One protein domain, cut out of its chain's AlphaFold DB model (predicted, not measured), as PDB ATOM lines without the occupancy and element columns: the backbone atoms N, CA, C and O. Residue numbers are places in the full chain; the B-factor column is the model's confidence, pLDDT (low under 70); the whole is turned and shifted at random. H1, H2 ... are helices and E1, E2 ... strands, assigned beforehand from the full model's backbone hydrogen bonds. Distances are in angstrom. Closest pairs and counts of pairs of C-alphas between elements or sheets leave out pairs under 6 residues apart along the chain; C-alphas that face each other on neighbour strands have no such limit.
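What this domain is: This is residues 14 to 68 of the 68 residues of an uncharacterized protein of Geobacter sp. DSM 2909 (UniProt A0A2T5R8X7). What is the main shape? A small compact head, in which the strand hairpin of E1 and E2 sits beside the folded-back loops of residues 51 to 68, has an arm sticking out of it, residues 14 to 34, with the short helices H1 and H2. What is it made of? The 55 printed residues hold H1, H2, E1 and E2 in that order, with one antiparallel sheet, E1 - E2; the class is mixed, with under half of the residues in named elements. How large is it? It is extended, with a radius of gyration of the C-alphas of 16.1 A, and the arm makes much of the length in its spans of 50 by 24 by 14 A.

How they stand to each other: How do the strands pair? E1, residues 39 to 41, and E2, residues 48 to 50, form a hairpin, antiparallel at 145 degrees between their directions. N 40 and O 49 are 2.9 A apart and N 49 and O 40 are 2.8 A apart, within hydrogen-bond range. Is there another pairing? Residues 58 to 59 pair with residues 66 to 67, antiparallel. Where do the helices stand? H1, residues 14 to 21, and H2, residues 24 to 31, are apart; H1 is apart from both strands, and H2 is apart from E2. In both helices every O i to N i+4 pair is within hydrogen-bond range.

Where its parts are: Where are the strands? E1 is 7.0 A long from first to last C-alpha, and E2 is 6.7 A, ending at C-alpha 50 (221.086, 188.898, 192.016). And the helices? H1 begins at C-alpha 14 (202.663, 156.298, 180.345) and is 10.9 A long; H2 is 10.1 A.

The domain as a whole: What are the limits? The C-alphas of Glu 14 and Gly 64, the two farthest apart, are 49.8 A apart. Is it continuous? The printed part has no cut, and no link between named elements is long. Where is confidence low? Residue 29, residues 32 to 38, residues 53 to 56 and residue 68 are under 70.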
ATOM      1  N   GLU A  14     203.660 155.616 179.521       85.62
ATOM      2  CA  GLU A  14     202.663 156.298 180.345       85.62
ATOM      3  C   GLU A  14     203.311 157.363 181.236       85.62
ATOM      4  O   GLU A  14     202.846 158.504 181.266       85.62
ATOM      5  N   GLU A  15     204.420 157.029 181.898       84.62
ATOM      6  CA  GLU A  15     205.190 157.974 182.712       84.62
ATOM      7  C   GLU A  15     205.755 159.121 181.851       84.62
ATOM      8  O   GLU A  15     205.719 160.286 182.246       84.62
ATOM      9  N   LEU A  16     206.205 158.833 180.623       85.94
ATOM     10  CA  LEU A  16     206.675 159.864 179.690       85.94
ATOM     11  C   LEU A  16     205.568 160.830 179.252       85.94
ATOM     12  O   LEU A  16     205.847 162.013 179.041       85.94
ATOM     13  N   LYS A  17     204.327 160.355 179.087       88.88
ATOM     14  CA  LYS A  17     203.184 161.230 178.779       88.88
ATOM     15  C   LYS A  17     202.885 162.164 179.944       88.88
ATOM     16  O   LYS A  17     202.782 163.365 179.726       88.88
ATOM     17  N   GLN A  18     202.875 161.639 181.167       85.56
ATOM     18  CA  GLN A  18     202.684 162.445 182.376       85.56
ATOM     19  C   GLN A  18     203.756 163.537 182.504       85.56
ATOM     20  O   GLN A  18     203.432 164.691 182.757       85.56
ATOM     21  N   ILE A  19     205.026 163.206 182.242       85.69
ATOM     22  CA  ILE A  19     206.141 164.171 182.264       85.69
ATOM     23  C   ILE A  19     205.961 165.283 181.216       85.69
ATOM     24  O   ILE A  19     206.316 166.436 181.464       85.69
ATOM     25  N   LYS A  20     205.424 164.956 180.036       84.69
ATOM     26  CA  LYS A  20     205.184 165.934 178.960       84.69
ATOM     27  C   LYS A  20     204.001 166.855 179.239       84.69
ATOM     28  O   LYS A  20     204.003 167.981 178.757       84.69
ATOM     29  N   GLU A  21     203.007 166.369 179.972       89.44
ATOM     30  CA  GLU A  21     201.798 167.123 180.323       89.44
ATOM     31  C   GLU A  21     201.974 167.988 181.580       89.44
ATOM     32  O   GLU A  21     201.131 168.840 181.855       89.44
ATOM     33  N   LEU A  22     203.071 167.812 182.326       86.50
ATOM     34  CA  LEU A  22     203.402 168.672 183.460       86.50
ATOM     35  C   LEU A  22     203.597 170.124 183.015       86.50
ATOM     36  O   LEU A  22     204.388 170.427 182.116       86.50
ATOM     37  N   ASP A  23     202.938 171.043 183.722       86.12
ATOM     38  CA  ASP A  23     203.247 172.464 183.625       86.12
ATOM     39  C   ASP A  23     204.534 172.769 184.393       86.12
ATOM     40  O   ASP A  23     204.542 173.107 185.583       86.12
ATOM     41  N   TRP A  24     205.645 172.658 183.673       82.06
ATOM     42  CA  TRP A  24     206.971 172.956 184.194       82.06
ATOM     43  C   TRP A  24     207.079 174.376 184.746       82.06
ATOM     44  O   TRP A  24     207.805 174.578 185.713       82.06
ATOM     45  N   ASN A  25     206.350 175.355 184.199       77.31
ATOM     46  CA  ASN A  25     206.436 176.732 184.685       77.31
ATOM     47  C   ASN A  25     205.859 176.871 186.095       77.31
ATOM     48  O   ASN A  25     206.463 177.538 186.934       77.31
ATOM     49  N   SER A  26     204.711 176.244 186.361       79.62
ATOM     50  CA  SER A  26     204.123 176.231 187.705       79.62
ATOM     51  C   SER A  26     204.979 175.423 188.672       79.62
ATOM     52  O   SER A  26     205.304 175.922 189.748       79.62
ATOM     53  N   TYR A  27     205.456 174.244 188.250       81.19
ATOM     54  CA  TYR A  27     206.380 173.439 189.050       81.19
ATOM     55  C   TYR A  27     207.616 174.247 189.455       81.19
ATOM     56  O   TYR A  27     207.934 174.320 190.640       81.19
ATOM     57  N   TYR A  28     208.280 174.910 188.505       73.88
ATOM     58  CA  TYR A  28     209.450 175.734 188.797       73.88
ATOM     59  C   TYR A  28     209.125 176.901 189.722       73.88
ATOM     60  O   TYR A  28     209.925 177.185 190.604       73.88
ATOM     61  N   LYS A  29     207.977 177.568 189.580       69.06
ATOM     62  CA  LYS A  29     207.607 178.674 190.478       69.06
ATOM     63  C   LYS A  29     207.425 178.222 191.925       69.06
ATOM     64  O   LYS A  29     207.858 178.931 192.826       69.06
ATOM     65  N   GLU A  30     206.814 177.062 192.143       73.12
ATOM     66  CA  GLU A  30     206.567 176.517 193.484       73.12
ATOM     67  C   GLU A  30     207.813 175.883 194.112       73.12
ATOM     68  O   GLU A  30     208.001 175.945 195.324       73.12
ATOM     69  N   SER A  31     208.674 175.275 193.291       70.06
ATOM     70  CA  SER A  31     209.888 174.584 193.743       70.06
ATOM     71  C   SER A  31     211.158 175.434 193.668       70.06
ATOM     72  O   SER A  31     212.223 174.977 194.089       70.06
ATOM     73  N   SER A  32     211.066 176.670 193.165       62.09
ATOM     74  CA  SER A  32     212.182 177.615 193.184       62.09
ATOM     75  C   SER A  32     212.616 177.860 194.629       62.09
ATOM     76  O   SER A  32     211.778 178.233 195.455       62.09
ATOM     77  N   PRO A  33     213.911 177.688 194.955       65.19
ATOM     78  CA  PRO A  33     214.425 178.089 196.252       65.19
ATOM     79  C   PRO A  33     214.059 179.557 196.512       65.19
ATOM     80  O   PRO A  33     214.154 180.363 195.581       65.19
ATOM     81  N   PRO A  34     213.681 179.939 197.745       61.00
ATOM     82  CA  PRO A  34     213.423 181.341 198.083       61.00
ATOM     83  C   PRO A  34     214.609 182.251 197.712       61.00
ATOM     84  O   PRO A  34     214.402 183.396 197.331       61.00
ATOM     85  N   ASP A  35     215.828 181.701 197.685       57.41
ATOM     86  CA  ASP A  35     217.065 182.380 197.279       57.41
ATOM     87  C   ASP A  35     217.151 182.763 195.783       57.41
ATOM     88  O   ASP A  35     218.090 183.451 195.385       57.41
ATOM     89  N   MET A  36     216.216 182.319 194.929       58.81
ATOM     90  CA  MET A  36     216.134 182.755 193.522       58.81
ATOM     91  C   MET A  36     215.195 183.947 193.304       58.81
ATOM     92  O   MET A  36     215.141 184.486 192.192       58.81
ATOM     93  N   GLN A  37     214.467 184.392 194.336       59.78
ATOM     94  CA  GLN A  37     213.741 185.658 194.263       59.78
ATOM     95  C   GLN A  37     214.763 186.789 194.093       59.78
ATOM     96  O   GLN A  37     215.687 186.935 194.886       59.78
ATOM     97  N   GLY A  38     214.648 187.536 192.992       65.38
ATOM     98  CA  GLY A  38     215.587 188.604 192.648       65.38
ATOM     99  C   GLY A  38     216.655 188.255 191.605       65.38
ATOM    100  O   GLY A  38     217.502 189.090 191.290       65.38
ATOM    101  N   MET A  39     216.628 187.058 191.010       76.25
ATOM    102  CA  MET A  39     217.420 186.789 189.805       76.25
ATOM    103  C   MET A  39     216.796 187.470 188.586       76.25
ATOM    104  O   MET A  39     215.728 187.081 188.120       76.25
ATOM    105  N   THR A  40     217.484 188.467 188.037       77.38
ATOM    106  CA  THR A  40     217.097 189.134 186.791       77.38
ATOM    107  C   THR A  40     218.270 189.196 185.825       77.38
ATOM    108  O   THR A  40     219.432 189.191 186.232       77.38
ATOM    109  N   ASN A  41     217.985 189.271 184.530       83.75
ATOM    110  CA  ASN A  41     219.019 189.437 183.519       83.75
ATOM    111  C   ASN A  41     219.180 190.913 183.169       83.75
ATOM    112  O   ASN A  41     218.207 191.649 183.009       83.75
ATOM    113  N   CYS A  42     220.424 191.342 182.960       82.94
ATOM    114  CA  CYS A  42     220.684 192.661 182.410       82.94
ATOM    115  C   CYS A  42     220.146 192.773 180.974       82.94
ATOM    116  O   CYS A  42     220.577 191.998 180.119       82.94
ATOM    117  N   PRO A  43     219.324 193.784 180.642       82.06
ATOM    118  CA  PRO A  43     218.774 193.936 179.294       82.06
ATOM    119  C   PRO A  43     219.834 194.238 178.221       82.06
ATOM    120  O   PRO A  43     219.589 193.996 177.043       82.06
ATOM    121  N   LYS A  44     221.013 194.757 178.599       86.06
ATOM    122  CA  LYS A  44     222.088 195.104 177.650       86.06
ATOM    123  C   LYS A  44     223.094 193.987 177.394       86.06
ATOM    124  O   LYS A  44     223.516 193.804 176.260       86.06
ATOM    125  N   CYS A  45     223.526 193.286 178.439       86.00
ATOM    126  CA  CYS A  45     224.610 192.300 178.339       86.00
ATOM    127  C   CYS A  45     224.195 190.883 178.751       86.00
ATOM    128  O   CYS A  45     225.028 189.983 178.742       86.00
ATOM    129  N   ASN A  46     222.923 190.690 179.119       83.06
ATOM    130  CA  ASN A  46     222.341 189.420 179.552       83.06
ATOM    131  C   ASN A  46     223.061 188.755 180.743       83.06
ATOM    132  O   ASN A  46     222.884 187.567 180.998       83.06
ATOM    133  N   ALA A  47     223.875 189.518 181.479       85.00
ATOM    134  CA  ALA A  47     224.493 189.060 182.712       85.00
ATOM    135  C   ALA A  47     223.419 188.825 183.779       85.00
ATOM    136  O   ALA A  47     222.506 189.640 183.929       85.00
ATOM    137  N   ILE A  48     223.561 187.728 184.519       83.81
ATOM    138  CA  ILE A  48     222.693 187.394 185.648       83.81
ATOM    139  C   ILE A  48     222.999 188.354 186.794       83.81
ATOM    140  O   ILE A  48     224.156 188.535 187.179       83.81
ATOM    141  N   ILE A  49     221.954 188.957 187.344       81.56
ATOM    142  CA  ILE A  49     222.020 189.875 188.471       81.56
ATOM    143  C   ILE A  49     221.157 189.321 189.590       81.56
ATOM    144  O   ILE A  49     220.021 188.915 189.373       81.56
ATOM    145  N   LEU A  50     221.736 189.310 190.784       78.50
ATOM    146  CA  LEU A  50     221.086 188.898 192.016       78.50
ATOM    147  C   LEU A  50     220.706 190.163 192.780       78.50
ATOM    148  O   LEU A  50     221.578 190.800 193.377       78.50
ATOM    149  N   SER A  51     219.437 190.556 192.728       72.25
ATOM    150  CA  SER A  51     218.919 191.620 193.580       72.25
ATOM    151  C   SER A  51     218.655 191.075 194.975       72.25
ATOM    152  O   SER A  51     218.022 190.035 195.128       72.25
ATOM    153  N   ARG A  52     219.136 191.784 195.994       70.44
ATOM    154  CA  ARG A  52     218.755 191.535 197.388       70.44
ATOM    155  C   ARG A  52     217.645 192.513 197.754       70.44
ATOM    156  O   ARG A  52     217.715 193.658 197.314       70.44
ATOM    157  N   ASP A  53     216.687 192.087 198.575       64.62
ATOM    158  CA  ASP A  53     215.517 192.901 198.954       64.62
ATOM    159  C   ASP A  53     215.886 194.272 199.558       64.62
ATOM    160  O   ASP A  53     215.148 195.241 199.406       64.62
ATOM    161  N   ASP A  54     217.074 194.390 200.163       66.69
ATOM    162  CA  ASP A  54     217.580 195.629 200.767       66.69
ATOM    163  C   ASP A  54     218.322 196.572 199.791       66.69
ATOM    164  O   ASP A  54     218.945 197.546 200.224       66.69
ATOM    165  N   GLN A  55     218.328 196.305 198.477       68.06
ATOM    166  CA  GLN A  55     219.000 197.171 197.497       68.06
ATOM    167  C   GLN A  55     218.035 198.181 196.849       68.06
ATOM    168  O   GLN A  55     217.166 197.779 196.079       68.06
ATOM    169  N   PRO A  56     218.215 199.500 197.072       67.44
ATOM    170  CA  PRO A  56     217.343 200.526 196.492       67.44
ATOM    171  C   PRO A  56     217.545 200.722 194.980       67.44
ATOM    172  O   PRO A  56     216.655 201.232 194.307       67.44
ATOM    173  N   GLU A  57     218.708 200.340 194.442       72.44
ATOM    174  CA  GLU A  57     219.018 200.378 193.010       72.44
ATOM    175  C   GLU A  57     219.823 199.130 192.623       72.44
ATOM    176  O   GLU A  57     220.800 198.782 193.292       72.44
ATOM    177  N   ILE A  58     219.445 198.481 191.519       78.12
ATOM    178  CA  ILE A  58     220.152 197.320 190.974       78.12
ATOM    179  C   ILE A  58     221.011 197.790 189.801       78.12
ATOM    180  O   ILE A  58     220.494 198.209 188.769       78.12
ATOM    181  N   ASN A  59     222.333 197.682 189.921       83.44
ATOM    182  CA  ASN A  59     223.254 198.002 188.831       83.44
ATOM    183  C   ASN A  59     223.897 196.726 188.291       83.44
ATOM    184  O   ASN A  59     224.349 195.865 189.046       83.44
ATOM    185  N   CYS A  60     223.984 196.609 186.969       84.31
ATOM    186  CA  CYS A  60     224.684 195.504 186.335       84.31
ATOM    187  C   CYS A  60     226.200 195.641 186.526       84.31
ATOM    188  O   CYS A  60     226.817 196.545 185.967       84.31
ATOM    189  N   TYR A  61     226.828 194.690 187.221       81.06
ATOM    190  CA  TYR A  61     228.283 194.677 187.419       81.06
ATOM    191  C   TYR A  61     229.094 194.505 186.123       81.06
ATOM    192  O   TYR A  61     230.263 194.874 186.083       81.06
ATOM    193  N   SER A  62     228.493 193.957 185.062       83.25
ATOM    194  CA  SER A  62     229.190 193.697 183.794       83.25
ATOM    195  C   SER A  62     229.201 194.889 182.837       83.25
ATOM    196  O   SER A  62     230.168 195.060 182.105       83.25
ATOM    197  N   CYS A  63     228.142 195.706 182.810       86.75
ATOM    198  CA  CYS A  63     228.030 196.825 181.861       86.75
ATOM    199  C   CYS A  63     227.714 198.180 182.507       86.75
ATOM    200  O   CYS A  63     227.652 199.184 181.803       86.75
ATOM    201  N   GLY A  64     227.510 198.224 183.827       83.25
ATOM    202  CA  GLY A  64     227.188 199.442 184.570       83.25
ATOM    203  C   GLY A  64     225.753 199.942 184.392       83.25
ATOM    204  O   GLY A  64     225.410 200.985 184.944       83.25
ATOM    205  N   GLU A  65     224.909 199.228 183.639       84.44
ATOM    206  CA  GLU A  65     223.527 199.648 183.397       84.44
ATOM    207  C   GLU A  65     222.696 199.589 184.679       84.44
ATOM    208  O   GLU A  65     222.706 198.577 185.385       84.44
ATOM    209  N   LYS A  66     221.936 200.655 184.943       80.56
ATOM    210  CA  LYS A  66     220.940 200.680 186.012       80.56
ATOM    211  C   LYS A  66     219.691 199.913 185.583       80.56
ATOM    212  O   LYS A  66     219.092 200.234 184.557       80.56
ATOM    213  N   ILE A  67     219.291 198.932 186.376       73.38
ATOM    214  CA  ILE A  67     218.050 198.180 186.211       73.38
ATOM    215  C   ILE A  67     217.031 198.780 187.176       73.38
ATOM    216  O   ILE A  67     217.276 198.834 188.381       73.38
ATOM    217  N   LYS A  68     215.941 199.310 186.613       63.75
ATOM    218  CA  LYS A  68     214.797 199.839 187.361       63.75
ATOM    219  C   LYS A  68     213.802 198.737 187.677       63.75
ATOM    220  O   LYS A  68     213.638 197.857 186.803       63.75
TER     221      LYS A  68